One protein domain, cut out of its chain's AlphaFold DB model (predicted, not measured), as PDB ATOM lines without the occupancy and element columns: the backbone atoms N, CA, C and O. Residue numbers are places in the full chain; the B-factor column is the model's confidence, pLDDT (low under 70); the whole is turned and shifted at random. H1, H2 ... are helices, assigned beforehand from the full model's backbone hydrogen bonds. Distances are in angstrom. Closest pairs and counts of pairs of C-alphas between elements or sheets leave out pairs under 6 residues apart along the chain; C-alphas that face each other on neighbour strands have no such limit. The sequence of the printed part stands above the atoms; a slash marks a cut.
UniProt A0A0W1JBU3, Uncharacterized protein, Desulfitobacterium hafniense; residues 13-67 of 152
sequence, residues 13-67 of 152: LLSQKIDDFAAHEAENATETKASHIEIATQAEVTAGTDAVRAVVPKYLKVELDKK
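Overview. This is residues 13 to 67 of the 152 residues of an uncharacterized protein of Desulfitobacterium hafniense (UniProt A0A0W1JBU3). A lone helix, H1, sticks out at one end of a long, thin shape, with residues 13 to 22 standing free, and at the other end two short helices, H2 and H3, make a small head in which they touch at a steep tilt. Between the arm and the head there is no further named helix but a looped stretch, residues 26 to 41, and a second loop, residues 48 to 56, joins H2 to H3. The printed part has 55 residues with three named helices, in the order H1, H2, H3, and no named strand, and its class is all helix. The whole is extended, with a radius of gyration of the C-alphas of 15.9 A, and its C-alphas span 54 by 19 by 15 A along their three main axes; without the free residues 13 to 22 the body still spans 41 by 16 by 15 A.

Along the chain. The printed part begins with H1, residues 13 to 25, the longest helix with 13 residues. It measures 18.9 A from its first C-alpha, that of Leu 13 at (-62.466, -0.615, -12.649), to its last, that of Glu 25 at (-46.593, -8.185, -5.632). Residues 26 to 41 follow with no named element, and within them the C-alpha of Thr 32 is at (-34.810, -4.150, -16.538) and that of Ile 37 at (-37.006, -5.389, -3.653). H2 holds residues 42 to 47, Gln 42 to Ala 47, and is 8.6 A long from first to last C-alpha. Residues 48 to 56 come next, with the C-alpha of Val 52 at (-31.174, -9.007, -6.067). H3 holds residues 57 to 65, Pro 57 to Asp 65, and measures 11.9 A, ending with C-alpha 65 at (-15.467, 1.055, 8.770). Lys 66 and Lys 67 come after it and end the printed part.

Arrangement. H1 touches no helix. H1 and H2 are apart, although they follow each other in the chain, with no C-alpha of the one within 8 A of the other. H1 and H3 are apart by the same measure. Residues 13 to 22, which belong to H1, stand free: none of them has a C-alpha 8 or more places away along the chain within 10 A. H2 touches H3, with 4 pairs of C-alphas within 8 A. Their closest C-alphas are those of Gln 42 and Tyr 59, 5.5 A apart, and their centres are 10.2 A apart. The lines of H2 and H3 stand at a steep tilt of 50 degrees, and the two helices run the same way. In the backbones of H1 and H2 every O i to N i+4 pair is within hydrogen-bond range, while in H3 3 of 5 such pairs are.

Size, cuts and confidence. The two C-alphas farthest apart are those of the first and last printed residues, Leu 13 and Lys 67, at 54.3 A, and the outline is a rod. Without residues 13 to 22, the remaining 45 residues span 41 by 16 by 15 A and have a radius of gyration of 12.5 A. The link from H1 to H2 is long, with 16 residues, and their C-alphas lie 2 to 14 A from the mean of all C-alphas. The link from H2 to H3, with 9 residues, is short but not tight. The printed part has no cut between residues 13 and 67. The mean pLDDT of the printed part is 91.5, and no printed residue is under 70. The mean pLDDT is 85 in H1 and 97 in both H2 and H3.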
ATOM      1  N   LEU A  13     -63.632  -1.419 -13.051       90.88
ATOM      2  CA  LEU A  13     -62.466  -0.615 -12.649       90.88
ATOM      3  C   LEU A  13     -61.883  -1.007 -11.284       90.88
ATOM      4  O   LEU A  13     -60.702  -0.783 -11.047       90.88
ATOM      5  N   LEU A  14     -62.694  -1.534 -10.365       90.44
ATOM      6  CA  LEU A  14     -62.208  -1.972  -9.057       90.44
ATOM      7  C   LEU A  14     -61.609  -3.380  -9.146       90.44
ATOM      8  O   LEU A  14     -60.578  -3.631  -8.534       90.44
ATOM      9  N   SER A  15     -62.204  -4.246  -9.970       90.69
ATOM     10  CA  SER A  15     -61.653  -5.564 -10.302       90.69
ATOM     11  C   SER A  15     -60.275  -5.439 -10.978       90.69
ATOM     12  O   SER A  15     -59.323  -6.081 -10.543       90.69
ATOM     13  N   GLN A  16     -60.126  -4.505 -11.929       92.19
ATOM     14  CA  GLN A  16     -58.845  -4.207 -12.584       92.19
ATOM     15  C   GLN A  16     -57.781  -3.701 -11.603       92.19
ATOM     16  O   GLN A  16     -56.653  -4.176 -11.618       92.19
ATOM     17  N   LYS A  17     -58.136  -2.772 -10.704       90.81
ATOM     18  CA  LYS A  17     -57.194  -2.259  -9.694       90.81
ATOM     19  C   LYS A  17     -56.670  -3.351  -8.761       90.81
ATOM     20  O   LYS A  17     -55.538  -3.257  -8.299       90.81
ATOM     21  N   ILE A  18     -57.494  -4.354  -8.457       89.50
ATOM     22  CA  ILE A  18     -57.089  -5.504  -7.641       89.50
ATOM     23  C   ILE A  18     -56.082  -6.372  -8.406       89.50
ATOM     24  O   ILE A  18     -55.098  -6.807  -7.813       89.50
ATOM     25  N   ASP A  19     -56.289  -6.579  -9.707       88.75
ATOM     26  CA  ASP A  19     -55.363  -7.344 -10.550       88.75
ATOM     27  C   ASP A  19     -54.030  -6.638 -10.762       88.75
ATOM     28  O   ASP A  19     -52.981  -7.266 -10.633       88.75
ATOM     29  N   ASP A  20     -54.059  -5.329 -11.004       86.69
ATOM     30  CA  ASP A  20     -52.846  -4.523 -11.145       86.69
ATOM     31  C   ASP A  20     -52.012  -4.553  -9.851       86.69
ATOM     32  O   ASP A  20     -50.785  -4.664  -9.895       86.69
ATOM     33  N   PHE A  21     -52.673  -4.512  -8.688       83.62
ATOM     34  CA  PHE A  21     -52.013  -4.630  -7.386       83.62
ATOM     35  C   PHE A  21     -51.431  -6.033  -7.161       83.62
ATOM     36  O   PHE A  21     -50.279  -6.166  -6.755       83.62
ATOM     37  N   ALA A  22     -52.189  -7.088  -7.472       83.62
ATOM     38  CA  ALA A  22     -51.722  -8.466  -7.328       83.62
ATOM     39  C   ALA A  22     -50.540  -8.793  -8.259       83.62
ATOM     40  O   ALA A  22     -49.633  -9.528  -7.871       83.62
ATOM     41  N   ALA A  23     -50.526  -8.231  -9.472       76.38
ATOM     42  CA  ALA A  23     -49.445  -8.417 -10.436       76.38
ATOM     43  C   ALA A  23     -48.128  -7.758  -9.989       76.38
ATOM     44  O   ALA A  23     -47.057  -8.293 -10.270       76.38
ATOM     45  N   HIS A  24     -48.195  -6.625  -9.283       72.62
ATOM     46  CA  HIS A  24     -47.011  -5.949  -8.750       72.62
ATOM     47  C   HIS A  24     -46.341  -6.751  -7.622       72.62
ATOM     48  O   HIS A  24     -45.121  -6.855  -7.576       72.62
ATOM     49  N   GLU A  25     -47.124  -7.384  -6.747       72.44
ATOM     50  CA  GLU A  25     -46.593  -8.185  -5.632       72.44
ATOM     51  C   GLU A  25     -45.985  -9.534  -6.081       72.44
ATOM     52  O   GLU A  25     -45.229 -10.155  -5.334       72.44
ATOM     53  N   ALA A  26     -46.283  -9.999  -7.301       72.50
ATOM     54  CA  ALA A  26     -45.887 -11.322  -7.792       72.50
ATOM     55  C   ALA A  26     -44.481 -11.388  -8.422       72.50
ATOM     56  O   ALA A  26     -43.955 -12.488  -8.599       72.50
ATOM     57  N   GLU A  27     -43.863 -10.253  -8.767       84.75
ATOM     58  CA  GLU A  27     -42.554 -10.226  -9.433       84.75
ATOM     59  C   GLU A  27     -41.567  -9.332  -8.686       84.75
ATOM     60  O   GLU A  27     -41.858  -8.169  -8.418       84.75
ATOM     61  N   ASN A  28     -40.386  -9.862  -8.372       85.94
ATOM     62  CA  ASN A  28     -39.313  -9.077  -7.767       85.94
ATOM     63  C   ASN A  28     -38.742  -8.081  -8.785       85.94
ATOM     64  O   ASN A  28     -38.787  -8.302  -9.997       85.94
ATOM     65  N   ALA A  29     -38.147  -6.998  -8.293       90.31
ATOM     66  CA  ALA A  29     -37.398  -6.070  -9.124       90.31
ATOM     67  C   ALA A  29     -36.246  -6.793  -9.843       90.31
ATOM     68  O   ALA A  29     -35.583  -7.669  -9.283       90.31
ATOM     69  N   THR A  30     -35.997  -6.397 -11.087       88.75
ATOM     70  CA  THR A  30     -34.881  -6.878 -11.908       88.75
ATOM     71  C   THR A  30     -34.113  -5.685 -12.473       88.75
ATOM     72  O   THR A  30     -34.557  -4.542 -12.372       88.75
ATOM     73  N   GLU A  31     -32.971  -5.928 -13.115       89.69
ATOM     74  CA  GLU A  31     -32.193  -4.857 -13.758       89.69
ATOM     75  C   GLU A  31     -32.979  -4.107 -14.853       89.69
ATOM     76  O   GLU A  31     -32.668  -2.955 -15.154       89.69
ATOM     77  N   THR A  32     -34.008  -4.728 -15.444       91.00
ATOM     78  CA  THR A  32     -34.810  -4.150 -16.538       91.00
ATOM     79  C   THR A  32     -36.250  -3.817 -16.147       91.00
ATOM     80  O   THR A  32     -36.930  -3.119 -16.902       91.00
ATOM     81  N   LYS A  33     -36.728  -4.277 -14.982       87.81
ATOM     82  CA  LYS A  33     -38.103  -4.077 -14.513       87.81
ATOM     83  C   LYS A  33     -38.132  -3.554 -13.077       87.81
ATOM     84  O   LYS A  33     -37.657  -4.210 -12.154       87.81
ATOM     85  N   ALA A  34     -38.766  -2.398 -12.883       85.88
ATOM     86  CA  ALA A  34     -39.074  -1.882 -11.553       85.88
ATOM     87  C   ALA A  34     -40.215  -2.688 -10.904       85.88
ATOM     88  O   ALA A  34     -41.227  -2.952 -11.554       85.88
ATOM     89  N   SER A  35     -40.043  -3.056  -9.633       89.50
ATOM     90  CA  SER A  35     -41.048  -3.704  -8.778       89.50
ATOM     91  C   SER A  35     -40.609  -3.575  -7.306       89.50
ATOM     92  O   SER A  35     -39.893  -2.630  -6.960       89.50
ATOM     93  N   HIS A  36     -40.985  -4.512  -6.432       87.94
ATOM     94  CA  HIS A  36     -40.505  -4.588  -5.051       87.94
ATOM     95  C   HIS A  36     -39.126  -5.259  -4.935       87.94
ATOM     96  O   HIS A  36     -38.750  -6.104  -5.746       87.94
ATOM     97  N   ILE A  37     -38.344  -4.856  -3.930       91.69
ATOM     98  CA  ILE A  37     -37.006  -5.389  -3.653       91.69
ATOM     99  C   ILE A  37     -36.855  -5.664  -2.157       91.69
ATOM    100  O   ILE A  37     -37.255  -4.851  -1.321       91.69
ATOM    101  N   GLU A  38     -36.261  -6.803  -1.809       93.31
ATOM    102  CA  GLU A  38     -35.953  -7.138  -0.419       93.31
ATOM    103  C   GLU A  38     -34.693  -6.410   0.072       93.31
ATOM    104  O   GLU A  38     -33.778  -6.096  -0.695       93.31
ATOM    105  N   ILE A  39     -34.619  -6.170   1.384       95.69
ATOM    106  CA  ILE A  39     -33.429  -5.602   2.025       95.69
ATOM    107  C   ILE A  39     -32.445  -6.719   2.373       95.69
ATOM    108  O   ILE A  39     -32.811  -7.684   3.043       95.69
ATOM    109  N   ALA A  40     -31.183  -6.547   1.983       97.56
ATOM    110  CA  ALA A  40     -30.112  -7.472   2.325       97.56
ATOM    111  C   ALA A  40     -29.842  -7.468   3.838       97.56
ATOM    112  O   ALA A  40     -29.786  -6.417   4.480       97.56
ATOM    113  N   THR A  41     -29.620  -8.644   4.413       97.12
ATOM    114  CA  THR A  41     -29.096  -8.813   5.772       97.12
ATOM    115  C   THR A  41     -27.621  -8.401   5.849       97.12
ATOM    116  O   THR A  41     -26.921  -8.320   4.841       97.12
ATOM    117  N   GLN A  42     -27.088  -8.191   7.060       97.62
ATOM    118  CA  GLN A  42     -25.658  -7.888   7.228       97.62
ATOM    119  C   GLN A  42     -24.754  -8.990   6.650       97.62
ATOM    120  O   GLN A  42     -23.721  -8.675   6.069       97.62
ATOM    121  N   ALA A  43     -25.133 -10.264   6.797       97.12
ATOM    122  CA  ALA A  43     -24.346 -11.382   6.282       97.12
ATOM    123  C   ALA A  43     -24.270 -11.363   4.746       97.12
ATOM    124  O   ALA A  43     -23.195 -11.566   4.189       97.12
ATOM    125  N   GLU A  44     -25.382 -11.052   4.076       97.44
ATOM    126  CA  GLU A  44     -25.439 -10.921   2.614       97.44
ATOM    127  C   GLU A  44     -24.618  -9.723   2.125       97.44
ATOM    128  O   GLU A  44     -23.840  -9.865   1.182       97.44
ATOM    129  N   VAL A  45     -24.700  -8.574   2.810       97.62
ATOM    130  CA  VAL A  45     -23.884  -7.388   2.488       97.62
ATOM    131  C   VAL A  45     -22.389  -7.672   2.656       97.62
ATOM    132  O   VAL A  45     -21.590  -7.255   1.824       97.62
ATOM    133  N   THR A  46     -21.997  -8.404   3.703       96.88
ATOM    134  CA  THR A  46     -20.597  -8.796   3.919       96.88
ATOM    135  C   THR A  46     -20.118  -9.823   2.885       96.88
ATOM    136  O   THR A  46     -18.963  -9.759   2.469       96.88
ATOM    137  N   ALA A  47     -20.974 -10.762   2.463       96.75
ATOM    138  CA  ALA A  47     -20.636 -11.748   1.435       96.75
ATOM    139  C   ALA A  47     -20.507 -11.113   0.038       96.75
ATOM    140  O   ALA A  47     -19.641 -11.516  -0.735       96.75
ATOM    141  N   GLY A  48     -21.344 -10.119  -0.278       95.88
ATOM    142  CA  GLY A  48     -21.257  -9.331  -1.510       95.88
ATOM    143  C   GLY A  48     -21.594 -10.093  -2.797       95.88
ATOM    144  O   GLY A  48     -21.230  -9.640  -3.878       95.88
ATOM    145  N   THR A  49     -22.250 -11.252  -2.701       96.12
ATOM    146  CA  THR A  49     -22.625 -12.092  -3.855       96.12
ATOM    147  C   THR A  49     -24.087 -11.941  -4.281       96.12
ATOM    148  O   THR A  49     -24.455 -12.414  -5.352       96.12
ATOM    149  N   ASP A  50     -24.930 -11.338  -3.441       93.88
ATOM    150  CA  ASP A  50     -26.349 -11.109  -3.729       93.88
ATOM    151  C   ASP A  50     -26.508  -9.888  -4.650       93.88
ATOM    152  O   ASP A  50     -26.092  -8.784  -4.301       93.88
ATOM    153  N   ALA A  51     -27.100 -10.102  -5.826       91.69
ATOM    154  CA  ALA A  51     -27.373  -9.062  -6.819       91.69
ATOM    155  C   ALA A  51     -28.843  -8.600  -6.834       91.69
ATOM    156  O   ALA A  51     -29.191  -7.697  -7.589       91.69
ATOM    157  N   VAL A  52     -29.718  -9.225  -6.037       91.75
ATOM    158  CA  VAL A  52     -31.174  -9.007  -6.067       91.75
ATOM    159  C   VAL A  52     -31.637  -8.139  -4.901       91.75
ATOM    160  O   VAL A  52     -32.675  -7.497  -5.010       91.75
ATOM    161  N   ARG A  53     -30.894  -8.085  -3.790       94.44
ATOM    162  CA  ARG A  53     -31.292  -7.329  -2.592       94.44
ATOM    163  C   ARG A  53     -30.658  -5.947  -2.485       94.44
ATOM    164  O   ARG A  53     -29.502  -5.729  -2.836       94.44
ATOM    165  N   ALA A  54     -31.408  -5.010  -1.907       95.62
ATOM    166  CA  ALA A  54     -30.945  -3.648  -1.667       95.62
ATOM    167  C   ALA A  54     -30.096  -3.544  -0.389       95.62
ATOM    168  O   ALA A  54     -30.459  -4.051   0.676       95.62
ATOM    169  N   VAL A  55     -28.982  -2.812  -0.474       97.38
ATOM    170  CA  VAL A  55     -28.115  -2.494   0.671       97.38
ATOM    171  C   VAL A  55     -28.647  -1.265   1.415       97.38
ATOM    172  O   VAL A  55     -28.994  -0.261   0.797       97.38
ATOM    173  N   VAL A  56     -28.650  -1.300   2.752       97.31
ATOM    174  CA  VAL A  56     -29.013  -0.145   3.599       97.31
ATOM    175  C   VAL A  56     -27.791   0.507   4.263       97.31
ATOM    176  O   VAL A  56     -26.811  -0.188   4.554       97.31
ATOM    177  N   PRO A  57     -27.848   1.817   4.603       97.75
ATOM    178  CA  PRO A  57     -26.717   2.542   5.193       97.75
ATOM    179  C   PRO A  57     -26.111   1.887   6.441       97.75
ATOM    180  O   PRO A  57     -24.899   1.932   6.624       97.75
ATOM    181  N   LYS A  58     -26.934   1.238   7.279       97.06
ATOM    182  CA  LYS A  58     -26.478   0.526   8.486       97.06
ATOM    183  C   LYS A  58     -25.432  -0.545   8.164       97.06
ATOM    184  O   LYS A  58     -24.404  -0.597   8.831       97.06
ATOM    185  N   TYR A  59     -25.696  -1.382   7.163       97.44
ATOM    186  CA  TYR A  59     -24.824  -2.505   6.812       97.44
ATOM    187  C   TYR A  59     -23.655  -2.060   5.933       97.44
ATOM    188  O   TYR A  59     -22.540  -2.549   6.098       97.44
ATOM    189  N   LEU A  60     -23.880  -1.064   5.068       97.12
ATOM    190  CA  LEU A  60     -22.812  -0.427   4.300       97.12
ATOM    191  C   LEU A  60     -21.757   0.213   5.212       97.12
ATOM    192  O   LEU A  60     -20.560   0.071   4.968       97.12
ATOM    193  N   LYS A  61     -22.190   0.894   6.283       97.44
ATOM    194  CA  LYS A  61     -21.278   1.548   7.226       97.44
ATOM    195  C   LYS A  61     -20.294   0.550   7.844       97.44
ATOM    196  O   LYS A  61     -19.112   0.854   7.925       97.44
ATOM    197  N   VAL A  62     -20.760  -0.640   8.224       97.19
ATOM    198  CA  VAL A  62     -19.910  -1.681   8.826       97.19
ATOM    199  C   VAL A  62     -18.781  -2.103   7.883       97.19
ATOM    200  O   VAL A  62     -17.647  -2.262   8.324       97.19
ATOM    201  N   GLU A  63     -19.063  -2.267   6.590       96.62
ATOM    202  CA  GLU A  63     -18.040  -2.640   5.606       96.62
ATOM    203  C   GLU A  63     -17.072  -1.493   5.298       96.62
ATOM    204  O   GLU A  63     -15.877  -1.727   5.097       96.62
ATOM    205  N   LEU A  64     -17.563  -0.250   5.301       94.75
ATOM    206  CA  LEU A  64     -16.728   0.935   5.123       94.75
ATOM    207  C   LEU A  64     -15.786   1.154   6.315       94.75
ATOM    208  O   LEU A  64     -14.611   1.448   6.109       94.75
ATOM    209  N   ASP A  65     -16.262   0.928   7.542       93.69
ATOM    210  CA  ASP A  65     -15.467   1.055   8.770       93.69
ATOM    211  C   ASP A  65     -14.284   0.056   8.821       93.69
ATOM    212  O   ASP A  65     -13.328   0.270   9.563       93.69
ATOM    213  N   LYS A  66     -14.305  -1.027   8.021       92.38
ATOM    214  CA  LYS A  66     -13.175  -1.976   7.893       92.38
ATOM    215  C   LYS A  66     -12.025  -1.438   7.037       92.38
ATOM    216  O   LYS A  66     -10.955  -2.047   7.002       92.38
ATOM    217  N   LYS A  67     -12.244  -0.369   6.269       92.88
ATOM    218  CA  LYS A  67     -11.225   0.236   5.404       92.88
ATOM    219  C   LYS A  67     -10.429   1.283   6.183       92.88
ATOM    220  O   LYS A  67     -10.898   1.838   7.170       92.88
TER     221      LYS A  67